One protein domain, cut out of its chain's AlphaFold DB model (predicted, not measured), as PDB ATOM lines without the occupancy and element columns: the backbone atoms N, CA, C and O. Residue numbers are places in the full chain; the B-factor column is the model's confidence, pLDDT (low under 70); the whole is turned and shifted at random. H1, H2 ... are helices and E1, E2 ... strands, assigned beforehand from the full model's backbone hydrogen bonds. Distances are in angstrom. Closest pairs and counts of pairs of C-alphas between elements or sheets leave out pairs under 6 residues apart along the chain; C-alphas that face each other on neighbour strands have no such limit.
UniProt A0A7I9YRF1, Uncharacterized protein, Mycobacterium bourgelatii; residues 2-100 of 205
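AT A GLANCE: This is residues 2 to 100 of the 205 residues of an uncharacterized protein of Mycobacterium bourgelatii (UniProt A0A7I9YRF1). With little regular structure, a small sheet of four strands has the long helix H1 over one face and short H2 over the other. The 99 printed residues, 39 in named elements, run H1 E1 E2 E3 H2 E4; the mixed sheet's order is E3 E2 E1 E4. The class is mixed, the whole compact, radius of gyration 12.3 A, spanning 35 by 27 by 26 A.

IN THESE COORDINATES: H1, residues 2 to 17, 23.6 A, begins at C-alpha 2 (99.254, 92.710, 115.327). E1 is 23 to 27, E2 33 to 37, E3 54 to 56, H2 66 to 70. E4, 75 to 79, ends at C-alpha 79 (109.210, 88.588, 100.957).

HOW THE PARTS SIT: E1 and E2 form an antiparallel hairpin, N 24 and O 36 at 2.9 A. E4 is antiparallel to E1, N 25 and O 77 at 2.9 A. E3 is parallel to E2, N 55 and O 33 at 2.8 A. H1 touches E4, closest C-alphas Glu 8 and Ala 77, 5.2 A. H2 is on the opposite face. Within hydrogen-bond range are 11 of 12 O i to N i+4 pairs in H1, 0 of 1 in H2, with 1 of 2 i+3 pairs.

THE WHOLE: The printed part has no cut. The link E2 to E3 is long. No printed residue is under 70.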
ATOM      1  N   VAL A   2     100.396  93.085 116.200       70.00
ATOM      2  CA  VAL A   2      99.254  92.710 115.327       70.00
ATOM      3  C   VAL A   2      99.349  93.315 113.913       70.00
ATOM      4  O   VAL A   2      99.113  92.612 112.934       70.00
ATOM      5  N   ALA A   3      99.755  94.586 113.790       80.12
ATOM      6  CA  ALA A   3      99.905  95.264 112.496       80.12
ATOM      7  C   ALA A   3     100.913  94.554 111.574       80.12
ATOM      8  O   ALA A   3     100.590  94.195 110.443       80.12
ATOM      9  N   ARG A   4     102.102  94.233 112.097       88.81
ATOM     10  CA  ARG A   4     103.136  93.508 111.351       88.81
ATOM     11  C   ARG A   4     102.698  92.112 110.891       88.81
ATOM     12  O   ARG A   4     102.905  91.780 109.730       88.81
ATOM     13  N   GLN A   5     102.034  91.334 111.748       91.12
ATOM     14  CA  GLN A   5     101.502  90.015 111.365       91.12
ATOM     15  C   GLN A   5     100.460  90.116 110.241       91.12
ATOM     16  O   GLN A   5     100.437  89.286 109.332       91.12
ATOM     17  N   ARG A   6      99.611  91.153 110.262       93.06
ATOM     18  CA  ARG A   6      98.681  91.436 109.160       93.06
ATOM     19  C   ARG A   6      99.434  91.724 107.856       93.06
ATOM     20  O   ARG A   6      99.074  91.154 106.830       93.06
ATOM     21  N   LEU A   7     100.471  92.568 107.883       95.81
ATOM     22  CA  LEU A   7     101.288  92.865 106.697       95.81
ATOM     23  C   LEU A   7     101.970  91.605 106.146       95.81
ATOM     24  O   LEU A   7     101.955  91.380 104.938       95.81
ATOM     25  N   GLU A   8     102.506  90.750 107.018       95.25
ATOM     26  CA  GLU A   8     103.125  89.475 106.634       95.25
ATOM     27  C   GLU A   8     102.120  88.541 105.945       95.25
ATOM     28  O   GLU A   8     102.445  87.970 104.903       95.25
ATOM     29  N   ARG A   9     100.874  88.450 106.439       95.12
ATOM     30  CA  ARG A   9      99.801  87.687 105.769       95.12
ATOM     31  C   ARG A   9      99.471  88.237 104.378       95.12
ATOM     32  O   ARG A   9      99.297  87.458 103.441       95.12
ATOM     33  N   LEU A  10      99.408  89.562 104.222       96.94
ATOM     34  CA  LEU A  10      99.145  90.202 102.928       96.94
ATOM     35  C   LEU A  10     100.277  89.929 101.931       96.94
ATOM     36  O   LEU A  10     100.009  89.507 100.808       96.94
ATOM     37  N   VAL A  11     101.532  90.092 102.350       97.31
ATOM     38  CA  VAL A  11     102.703  89.793 101.515       97.31
ATOM     39  C   VAL A  11     102.744  88.311 101.140       97.31
ATOM     40  O   VAL A  11     102.920  87.984  99.968       97.31
ATOM     41  N   ALA A  12     102.515  87.410 102.098       96.69
ATOM     42  CA  ALA A  12     102.471  85.976 101.834       96.69
ATOM     43  C   ALA A  12     101.381  85.613 100.811       96.69
ATOM     44  O   ALA A  12     101.605  84.760  99.959       96.69
ATOM     45  N   SER A  13     100.223  86.285 100.838       97.06
ATOM     46  CA  SER A  13      99.125  85.997  99.905       97.06
ATOM     47  C   SER A  13      99.465  86.241  98.434       97.06
ATOM     48  O   SER A  13      99.036  85.469  97.576       97.06
ATOM     49  N   VAL A  14     100.266  87.265  98.133       97.81
ATOM     50  CA  VAL A  14     100.722  87.541  96.763       97.81
ATOM     51  C   VAL A  14     101.996  86.772  96.421       97.81
ATOM     52  O   VAL A  14     102.130  86.291  95.299       97.81
ATOM     53  N   ALA A  15     102.872  86.539  97.402       97.56
ATOM     54  CA  ALA A  15     104.048  85.692  97.226       97.56
ATOM     55  C   ALA A  15     103.676  84.235  96.902       97.56
ATOM     56  O   ALA A  15     104.357  83.608  96.103       97.56
ATOM     57  N   ARG A  16     102.572  83.693  97.438       95.94
ATOM     58  CA  ARG A  16     102.078  82.352  97.054       95.94
ATOM     59  C   ARG A  16     101.678  82.266  95.584       95.94
ATOM     60  O   ARG A  16     101.868  81.227  94.965       95.94
ATOM     61  N   GLN A  17     101.113  83.341  95.041       96.31
ATOM     62  CA  GLN A  17     100.679  83.394  93.642       96.31
ATOM     63  C   GLN A  17     101.867  83.570  92.698       96.31
ATOM     64  O   GLN A  17     101.881  83.012  91.605       96.31
ATOM     65  N   GLN A  18     102.872  84.337  93.125       96.94
ATOM     66  CA  GLN A  18     104.091  84.545  92.358       96.94
ATOM     67  C   GLN A  18     105.320  84.626  93.279       96.94
ATOM     68  O   GLN A  18     105.735  85.726  93.662       96.94
ATOM     69  N   PRO A  19     105.927  83.475  93.622       96.50
ATOM     70  CA  PRO A  19     107.051  83.411  94.558       96.50
ATOM     71  C   PRO A  19     108.378  83.843  93.929       96.50
ATOM     72  O   PRO A  19     109.368  84.023  94.625       96.50
ATOM     73  N   ARG A  20     108.430  84.032  92.606       96.62
ATOM     74  CA  ARG A  20     109.661  84.434  91.910       96.62
ATOM     75  C   ARG A  20     109.964  85.929  92.038       96.62
ATOM     76  O   ARG A  20     111.044  86.355  91.649       96.62
ATOM     77  N   LEU A  21     109.023  86.716  92.563       97.31
ATOM     78  CA  LEU A  21     109.143  88.163  92.734       97.31
ATOM     79  C   LEU A  21     109.356  88.535  94.199       97.31
ATOM     80  O   LEU A  21     108.810  87.894  95.098       97.31
ATOM     81  N   ALA A  22     110.111  89.607  94.445       97.50
ATOM     82  CA  ALA A  22     110.105  90.247  95.750       97.50
ATOM     83  C   ALA A  22     108.799  91.029  95.952       97.50
ATOM     84  O   ALA A  22     108.291  91.688  95.038       97.50
ATOM     85  N   TRP A  23     108.277  90.973  97.174       98.25
ATOM     86  CA  TRP A  23     107.033  91.628  97.572       98.25
ATOM     87  C   TRP A  23     107.233  92.371  98.882       98.25
ATOM     88  O   TRP A  23     107.952  91.906  99.767       98.25
ATOM     89  N   ALA A  24     106.574  93.513  99.037       97.88
ATOM     90  CA  ALA A  24     106.549  94.221 100.303       97.88
ATOM     91  C   ALA A  24     105.212  94.916 100.519       97.88
ATOM     92  O   ALA A  24     104.590  95.400  99.573       97.88
ATOM     93  N   ALA A  25     104.800  94.978 101.780       97.81
ATOM     94  CA  ALA A  25     103.665  95.770 102.214       97.81
ATOM     95  C   ALA A  25     104.085  96.681 103.364       97.81
ATOM     96  O   ALA A  25     104.803  96.245 104.267       97.81
ATOM     97  N   GLY A  26     103.620  97.925 103.333       96.81
ATOM     98  CA  GLY A  26     103.882  98.910 104.374       96.81
ATOM     99  C   GLY A  26     102.607  99.597 104.840       96.81
ATOM    100  O   GLY A  26     101.705  99.851 104.039       96.81
ATOM    101  N   GLU A  27     102.528  99.890 106.133       96.12
ATOM    102  CA  GLU A  27     101.451 100.697 106.713       96.12
ATOM    103  C   GLU A  27     101.870 102.167 106.757       96.12
ATOM    104  O   GLU A  27     102.891 102.514 107.349       96.12
ATOM    105  N   ARG A  28     101.096 103.036 106.108       93.44
ATOM    106  CA  ARG A  28     101.325 104.485 106.081       93.44
ATOM    107  C   ARG A  28     100.746 105.163 107.324       93.44
ATOM    108  O   ARG A  28      99.919 104.594 108.031       93.44
ATOM    109  N   ALA A  29     101.142 106.414 107.561       91.00
ATOM    110  CA  ALA A  29     100.653 107.218 108.685       91.00
ATOM    111  C   ALA A  29      99.128 107.457 108.672       91.00
ATOM    112  O   ALA A  29      98.531 107.662 109.725       91.00
ATOM    113  N   ASP A  30      98.492 107.395 107.499       91.06
ATOM    114  CA  ASP A  30      97.036 107.484 107.324       91.06
ATOM    115  C   ASP A  30      96.307 106.135 107.516       91.06
ATOM    116  O   ASP A  30      95.117 106.023 107.226       91.06
ATOM    117  N   ASN A  31      97.010 105.112 108.019       88.69
ATOM    118  CA  ASN A  31      96.553 103.728 108.197       88.69
ATOM    119  C   ASN A  31      96.200 102.994 106.891       88.69
ATOM    120  O   ASN A  31      95.588 101.921 106.920       88.69
ATOM    121  N   THR A  32      96.587 103.526 105.727       94.31
ATOM    122  CA  THR A  32      96.493 102.776 104.471       94.31
ATOM    123  C   THR A  32      97.643 101.778 104.352       94.31
ATOM    124  O   THR A  32      98.753 101.998 104.838       94.31
ATOM    125  N   THR A  33      97.383 100.637 103.712       97.25
ATOM    126  CA  THR A  33      98.400  99.607 103.474       97.25
ATOM    127  C   THR A  33      98.791  99.601 102.008       97.25
ATOM    128  O   THR A  33      97.985  99.197 101.177       97.25
ATOM    129  N   VAL A  34     100.019 100.004 101.692       97.56
ATOM    130  CA  VAL A  34     100.553  99.942 100.326       97.56
ATOM    131  C   VAL A  34     101.201  98.582 100.080       97.56
ATOM    132  O   VAL A  34     101.944  98.099 100.931       97.56
ATOM    133  N   LEU A  35     100.929  97.970  98.926       98.38
ATOM    134  CA  LEU A  35     101.578  96.748  98.446       98.38
ATOM    135  C   LEU A  35     102.400  97.056  97.189       98.38
ATOM    136  O   LEU A  35     101.925  97.748  96.288       98.38
ATOM    137  N   ALA A  36     103.613  96.510  97.106       98.06
ATOM    138  CA  ALA A  36     104.491  96.681  95.956       98.06
ATOM    139  C   ALA A  36     105.305  95.417  95.639       98.06
ATOM    140  O   ALA A  36     105.604  94.600  96.511       98.06
ATOM    141  N   THR A  37     105.711  95.322  94.376       97.88
ATOM    142  CA  THR A  37     106.839  94.515  93.899       97.88
ATOM    143  C   THR A  37     107.803  95.443  93.166       97.88
ATOM    144  O   THR A  37     107.391  96.467  92.612       97.88
ATOM    145  N   ASP A  38     109.086  95.107  93.169       95.88
ATOM    146  CA  ASP A  38     110.128  95.853  92.463       95.88
ATOM    147  C   ASP A  38     110.303  95.402  91.005       95.88
ATOM    148  O   ASP A  38     111.170  95.932  90.317       95.88
ATOM    149  N   LEU A  39     109.437  94.509  90.498       95.88
ATOM    150  CA  LEU A  39     109.459  94.044  89.106       95.88
ATOM    151  C   LEU A  39     109.552  95.195  88.090       95.88
ATOM    152  O   LEU A  39     110.326  95.126  87.140       95.88
ATOM    153  N   SER A  40     108.737  96.243  88.265       95.19
ATOM    154  CA  SER A  40     108.793  97.443  87.424       95.19
ATOM    155  C   SER A  40     108.138  98.646  88.097       95.19
ATOM    156  O   SER A  40     106.934  98.862  87.989       95.19
ATOM    157  N   SER A  41     108.927  99.450  88.817       94.06
ATOM    158  CA  SER A  41     108.502 100.733  89.418       94.06
ATOM    159  C   SER A  41     107.263 100.693  90.339       94.06
ATOM    160  O   SER A  41     106.739 101.750  90.703       94.06
ATOM    161  N   GLY A  42     106.809  99.507  90.756       96.44
ATOM    162  CA  GLY A  42     105.620  99.298  91.589       96.44
ATOM    163  C   GLY A  42     104.431  98.694  90.846       96.44
ATOM    164  O   GLY A  42     103.400  98.440  91.467       96.44
ATOM    165  N   TRP A  43     104.563  98.450  89.542       98.19
ATOM    166  CA  TRP A  43     103.549  97.773  88.749       98.19
ATOM    167  C   TRP A  43     103.349  96.332  89.223       98.19
ATOM    168  O   TRP A  43     104.280  95.528  89.236       98.19
ATOM    169  N   ILE A  44     102.106  95.998  89.568       98.50
ATOM    170  CA  ILE A  44     101.686  94.622  89.842       98.50
ATOM    171  C   ILE A  44     101.304  93.907  88.530       98.50
ATOM    172  O   ILE A  44     100.362  94.369  87.864       98.50
ATOM    173  N   PRO A  45     101.951  92.771  88.184       98.31
ATOM    174  CA  PRO A  45     101.668  92.022  86.957       98.31
ATOM    175  C   PRO A  45     100.228  91.469  86.904       98.31
ATOM    176  O   PRO A  45      99.542  91.430  87.937       98.31
ATOM    177  N   PRO A  46      99.720  91.083  85.713       97.88
ATOM    178  CA  PRO A  46      98.427  90.402  85.590       97.88
ATOM    179  C   PRO A  46      98.432  89.055  86.332       97.88
ATOM    180  O   PRO A  46      99.483  88.554  86.728       97.88
ATOM    181  N   GLY A  47      97.250  88.480  86.560       95.94
ATOM    182  CA  GLY A  47      97.105  87.177  87.226       95.94
ATOM    183  C   GLY A  47      97.298  87.186  88.750       95.94
ATOM    184  O   GLY A  47      97.044  86.177  89.395       95.94
ATOM    185  N   ILE A  48      97.688  88.321  89.345       98.12
ATOM    186  CA  ILE A  48      97.769  88.478  90.803       98.12
ATOM    187  C   ILE A  48      96.425  88.966  91.347       98.12
ATOM    188  O   ILE A  48      96.031  90.119  91.123       98.12
ATOM    189  N   ALA A  49      95.751  88.097  92.096       97.88
ATOM    190  CA  ALA A  49      94.588  88.408  92.906       97.88
ATOM    191  C   ALA A  49      95.023  89.216  94.140       97.88
ATOM    192  O   ALA A  49      95.725  88.726  95.029       97.88
ATOM    193  N   LEU A  50      94.625  90.487  94.168       98.44
ATOM    194  CA  LEU A  50      95.064  91.454  95.168       98.44
ATOM    195  C   LEU A  50      94.158  91.429  96.399       98.44
ATOM    196  O   LEU A  50      92.940  91.508  96.228       98.44
ATOM    197  N   PRO A  51      94.709  91.399  97.628       98.12
ATOM    198  CA  PRO A  51      93.902  91.548  98.833       98.12
ATOM    199  C   PRO A  51      93.125  92.868  98.822       98.12
ATOM    200  O   PRO A  51      93.687  93.929  98.565       98.12
ATOM    201  N   ALA A  52      91.836  92.832  99.150       97.69
ATOM    202  CA  ALA A  52      90.928  93.968  98.987       97.69
ATOM    203  C   ALA A  52      91.311  95.209  99.816       97.69
ATOM    204  O   ALA A  52      90.867  96.314  99.514       97.69
ATOM    205  N   THR A  53      92.120  95.035 100.865       96.19
ATOM    206  CA  THR A  53      92.508  96.108 101.791       96.19
ATOM    207  C   THR A  53      93.795  96.838 101.409       96.19
ATOM    208  O   THR A  53      94.225  97.699 102.175       96.19
ATOM    209  N   VAL A  54      94.467  96.462 100.315       98.19
ATOM    210  CA  VAL A  54      95.714  97.125  99.898       98.19
ATOM    211  C   VAL A  54      95.439  98.271  98.933       98.19
ATOM    212  O   VAL A  54      94.475  98.256  98.171       98.19
ATOM    213  N   THR A  55      96.333  99.246  98.941       97.81
ATOM    214  CA  THR A  55      96.490 100.250  97.893       97.81
ATOM    215  C   THR A  55      97.745  99.930  97.087       97.81
ATOM    216  O   THR A  55      98.677  99.286  97.581       97.81
ATOM    217  N   LEU A  56      97.771 100.354  95.826       98.06
ATOM    218  CA  LEU A  56      98.941 100.227  94.962       98.06
ATOM    219  C   LEU A  56      99.628 101.581  94.791       98.06
ATOM    220  O   LEU A  56      99.027 102.640  94.982       98.06
ATOM    221  N   LEU A  57     100.905 101.543  94.415       97.12
ATOM    222  CA  LEU A  57     101.621 102.743  93.997       97.12
ATOM    223  C   LEU A  57     100.990 103.302  92.708       97.12
ATOM    224  O   LEU A  57     100.624 102.519  91.830       97.12
ATOM    225  N   PRO A  58     100.872 104.633  92.550       96.56
ATOM    226  CA  PRO A  58     100.332 105.201  91.320       96.56
ATOM    227  C   PRO A  58     101.295 104.970  90.140       96.56
ATOM    228  O   PRO A  58     102.512 104.916  90.367       96.56
ATOM    229  N   PRO A  59     100.797 104.876  88.894       97.38
ATOM    230  CA  PRO A  59     101.636 104.752  87.704       97.38
ATOM    231  C   PRO A  59     102.661 105.882  87.608       97.38
ATOM    232  O   PRO A  59     102.312 107.050  87.466       97.38
ATOM    233  N   GLN A  60     103.938 105.533  87.748       95.19
ATOM    234  CA  GLN A  60     105.057 106.469  87.673       95.19
ATOM    235  C   GLN A  60     106.360 105.676  87.612       95.19
ATOM    236  O   GLN A  60     106.523 104.698  88.347       95.19
ATOM    237  N   ARG A  61     107.323 106.131  86.809       91.75
ATOM    238  CA  ARG A  61     108.682 105.586  86.849       91.75
ATOM    239  C   ARG A  61     109.334 105.891  88.199       91.75
ATOM    240  O   ARG A  61     109.372 107.043  88.631       91.75
ATOM    241  N   ARG A  62     109.875 104.865  88.851       91.81
ATOM    242  CA  ARG A  62     110.570 104.985  90.139       91.81
ATOM    243  C   ARG A  62     111.974 104.409  90.041       91.81
ATOM    244  O   ARG A  62     112.257 103.559  89.203       91.81
ATOM    245  N   ARG A  63     112.859 104.908  90.899       84.31
ATOM    246  CA  ARG A  63     114.199 104.359  91.133       84.31
ATOM    247  C   ARG A  63     114.303 103.950  92.598       84.31
ATOM    248  O   ARG A  63     113.566 104.474  93.430       84.31
ATOM    249  N   GLY A  64     115.257 103.081  92.899       85.25
ATOM    250  CA  GLY A  64     115.503 102.595  94.253       85.25
ATOM    251  C   GLY A  64     115.007 101.171  94.459       85.25
ATOM    252  O   GLY A  64     114.432 100.558  93.563       85.25
ATOM    253  N   ASN A  65     115.294 100.643  95.644       88.81
ATOM    254  CA  ASN A  65     114.882  99.304  96.037       88.81
ATOM    255  C   ASN A  65     113.419  99.288  96.514       88.81
ATOM    256  O   ASN A  65     112.780 100.329  96.687       88.81
ATOM    257  N   LEU A  66     112.909  98.087  96.771       89.44
ATOM    258  CA  LEU A  66     111.526  97.869  97.180       89.44
ATOM    259  C   LEU A  66     111.111  98.651  98.443       89.44
ATOM    260  O   LEU A  66     109.967  99.076  98.530       89.44
ATOM    261  N   GLU A  67     112.018  98.898  99.397       88.50
ATOM    262  CA  GLU A  67     111.719  99.744 100.568       88.50
ATOM    263  C   GLU A  67     111.565 101.210 100.200       88.50
ATOM    264  O   GLU A  67     110.589 101.839 100.601       88.50
ATOM    265  N   ALA A  68     112.503 101.748  99.418       91.50
ATOM    266  CA  ALA A  68     112.453 103.135  98.981       91.50
ATOM    267  C   ALA A  68     111.149 103.438  98.223       91.50
ATOM    268  O   ALA A  68     110.610 104.537  98.324       91.50
ATOM    269  N   MET A  69     110.608 102.448  97.506       93.12
ATOM    270  CA  MET A  69     109.334 102.565  96.799       93.12
ATOM    271  C   MET A  69     108.110 102.665  97.718       93.12
ATOM    272  O   MET A  69     107.122 103.283  97.318       93.12
ATOM    273  N   LEU A  70     108.144 102.075  98.919       93.56
ATOM    274  CA  LEU A  70     107.028 102.173  99.871       93.56
ATOM    275  C   LEU A  70     106.886 103.592 100.443       93.56
ATOM    276  O   LEU A  70     105.773 103.991 100.796       93.56
ATOM    277  N   GLY A  71     107.982 104.359 100.468       91.25
ATOM    278  CA  GLY A  71     108.041 105.696 101.053       91.25
ATOM    279  C   GLY A  71     108.056 105.655 102.582       91.25
ATOM    280  O   GLY A  71     108.573 104.717 103.183       91.25
ATOM    281  N   GLU A  72     107.497 106.687 103.213       93.06
ATOM    282  CA  GLU A  72     107.378 106.759 104.672       93.06
ATOM    283  C   GLU A  72     106.261 105.835 105.178       93.06
ATOM    284  O   GLU A  72     105.083 106.002 104.848       93.06
ATOM    285  N   VAL A  73     106.644 104.846 105.983       94.38
ATOM    286  CA  VAL A  73     105.768 103.799 106.522       94.38
ATOM    287  C   VAL A  73     106.154 103.493 107.970       94.38
ATOM    288  O   VAL A  73     107.332 103.511 108.323       94.38
ATOM    289  N   ASN A  74     105.157 103.215 108.809       92.25
ATOM    290  CA  ASN A  74     105.325 102.930 110.236       92.25
ATOM    291  C   ASN A  74     105.807 101.494 110.490       92.25
ATOM    292  O   ASN A  74     106.584 101.245 111.408       92.25
ATOM    293  N   ASP A  75     105.345 100.555 109.666       93.31
ATOM    294  CA  ASP A  75     105.657  99.129 109.736       93.31
ATOM    295  C   ASP A  75     105.780  98.560 108.315       93.31
ATOM    296  O   ASP A  75     105.072  98.992 107.402       93.31
ATOM    297  N   VAL A  76     106.663  97.570 108.127       94.94
ATOM    298  CA  VAL A  76     106.926  96.928 106.823       94.94
ATOM    299  C   VAL A  76     107.064  95.419 106.961       94.94
ATOM    300  O   VAL A  76     107.856  94.940 107.774       94.94
ATOM    301  N   ALA A  77     106.382  94.670 106.097       95.69
ATOM    302  CA  ALA A  77     106.650  93.257 105.845       95.69
ATOM    303  C   ALA A  77     107.212  93.064 104.435       95.69
ATOM    304  O   ALA A  77     106.868  93.805 103.513       95.69
ATOM    305  N   LYS A  78     108.064  92.049 104.262       96.06
ATOM    306  CA  LYS A  78     108.687  91.727 102.977       96.06
ATOM    307  C   LYS A  78     108.766  90.233 102.737       96.06
ATOM    308  O   LYS A  78     108.826  89.444 103.675       96.06
ATOM    309  N   TYR A  79     108.877  89.897 101.467       96.50
ATOM    310  CA  TYR A  79     109.210  88.588 100.957       96.50
ATOM    311  C   TYR A  79     110.284  88.727  99.880       96.50
ATOM    312  O   TYR A  79     110.221  89.640  99.054       96.50
ATOM    313  N   THR A  80     111.251  87.811  99.881       93.81
ATOM    314  CA  THR A  80     112.248  87.682  98.816       93.81
ATOM    315  C   THR A  80     112.177  86.273  98.208       93.81
ATOM    316  O   THR A  80     111.860  85.330  98.943       93.81
ATOM    317  N   PRO A  81     112.495  86.099  96.907       86.06
ATOM    318  CA  PRO A  81     112.244  84.866  96.130       86.06
ATOM    319  C   PRO A  81     112.905  83.549  96.574       86.06
ATOM    320  O   PRO A  81     112.846  82.553  95.863       86.06
ATOM    321  N   VAL A  82     113.558  83.508  97.731       81.06
ATOM    322  CA  VAL A  82     114.221  82.311  98.279       81.06
ATOM    323  C   VAL A  82     113.597  81.846  99.591       81.06
ATOM    324  O   VAL A  82     113.941  80.785 100.113       81.06
ATOM    325  N   HIS A  83     112.691  82.644 100.151       82.12
ATOM    326  CA  HIS A  83     112.025  82.303 101.392       82.12
ATOM    327  C   HIS A  83     110.839  81.375 101.134       82.12
ATOM    328  O   HIS A  83     110.114  81.497 100.145       82.12
ATOM    329  N   HIS A  84     110.636  80.437 102.055       86.50
ATOM    330  CA  HIS A  84     109.434  79.620 102.085       86.50
ATOM    331  C   HIS A  84     108.216  80.511 102.353       86.50
ATOM    332  O   HIS A  84     108.240  81.321 103.283       86.50
ATOM    333  N   VAL A  85     107.148  80.341 101.569       88.38
ATOM    334  CA  VAL A  85     105.875  81.028 101.805       88.38
ATOM    335  C   VAL A  85     104.952  80.083 102.572       88.38
ATOM    336  O   VAL A  85     104.585  79.047 102.024       88.38
ATOM    337  N   PRO A  86     104.568  80.395 103.823       83.25
ATOM    338  CA  PRO A  86     103.649  79.551 104.577       83.25
ATOM    339  C   PRO A  86     102.305  79.395 103.861       83.25
ATOM    340  O   PRO A  86     101.764  80.372 103.321       83.25
ATOM    341  N   GLU A  87     101.753  78.183 103.906       81.94
ATOM    342  CA  GLU A  87     100.353  77.947 103.561       81.94
ATOM    343  C   GLU A  87      99.436  78.749 104.489       81.94
ATOM    344  O   GLU A  87      99.780  79.069 105.629       81.94
ATOM    345  N   ASP A  88      98.263  79.105 103.979       82.38
ATOM    346  CA  ASP A  88      97.262  79.859 104.723       82.38
ATOM    347  C   ASP A  88      95.892  79.296 104.395       82.38
ATOM    348  O   ASP A  88      95.435  79.361 103.253       82.38
ATOM    349  N   ASN A  89      95.260  78.725 105.415       79.44
ATOM    350  CA  ASN A  89      93.946  78.107 105.300       79.44
ATOM    351  C   ASN A  89      92.830  79.152 105.138       79.44
ATOM    352  O   ASN A  89      91.714  78.795 104.774       79.44
ATOM    353  N   GLU A  90      93.118  80.432 105.402       88.44
ATOM    354  CA  GLU A  90      92.162  81.531 105.298       88.44
ATOM    355  C   GLU A  90      92.810  82.727 104.569       88.44
ATOM    356  O   GLU A  90      93.248  83.699 105.204       88.44
ATOM    357  N   PRO A  91      92.917  82.664 103.225       89.31
ATOM    358  CA  PRO A  91      93.484  83.755 102.444       89.31
ATOM    359  C   PRO A  91      92.620  85.022 102.569       89.31
ATOM    360  O   PRO A  91      91.395  84.932 102.680       89.31
ATOM    361  N   PRO A  92      93.227  86.223 102.523       94.00
ATOM    362  CA  PRO A  92      92.470  87.465 102.587       94.00
ATOM    363  C   PRO A  92      91.528  87.596 101.375       94.00
ATOM    364  O   PRO A  92      91.891  87.169 100.275       94.00
ATOM    365  N   PRO A  93      90.351  88.231 101.532       96.69
ATOM    366  CA  PRO A  93      89.447  88.477 100.414       96.69
ATOM    367  C   PRO A  93      90.134  89.342  99.356       96.69
ATOM    368  O   PRO A  93      90.881  90.264  99.697       96.69
ATOM    369  N   THR A  94      89.865  89.073  98.080       97.62
ATOM    370  CA  THR A  94      90.506  89.758  96.950       97.62
ATOM    371  C   THR A  94      89.556  90.719  96.233       97.62
ATOM    372  O   THR A  94      88.336  90.633  96.363       97.62
ATOM    373  N   SER A  95      90.109  91.699  95.514       97.31
ATOM    374  CA  SER A  95      89.338  92.685  94.746       97.31
ATOM    375  C   SER A  95      90.152  93.257  93.584       97.31
ATOM    376  O   SER A  95      91.376  93.335  93.657       97.31
ATOM    377  N   THR A  96      89.470  93.727  92.536       94.69
ATOM    378  CA  THR A  96      90.070  94.526  91.452       94.69
ATOM    379  C   THR A  96      90.236  96.001  91.828       94.69
ATOM    380  O   THR A  96      91.052  96.693  91.224       94.69
ATOM    381  N   ARG A  97      89.540  96.484  92.871       96.00
ATOM    382  CA  ARG A  97      89.579  97.884  93.335       96.00
ATOM    383  C   ARG A  97      90.994  98.457  93.529       96.00
ATOM    384  O   ARG A  97      91.183  99.615  93.162       96.00
ATOM    385  N   PRO A  98      91.998  97.720  94.050       97.94
ATOM    386  CA  PRO A  98      93.351  98.259  94.195       97.94
ATOM    387  C   PRO A  98      94.007  98.667  92.868       97.94
ATOM    388  O   PRO A  98      94.922  99.483  92.878       97.94
ATOM    389  N   ARG A  99      93.537  98.135  91.727       97.94
ATOM    390  CA  ARG A  99      93.992  98.523  90.383       97.94
ATOM    391  C   ARG A  99      93.346  99.820  89.882       97.94
ATOM    392  O   ARG A  99      93.489 100.151  88.719       97.94
ATOM    393  N   GLN A 100      92.654 100.597  90.710       96.38
ATOM    394  CA  GLN A 100      92.231 101.938  90.296       96.38
ATOM    395  C   GLN A 100      93.455 102.821  89.997       96.38
ATOM    396  O   GLN A 100      94.367 102.948  90.812       96.38
TER     397      GLN A 100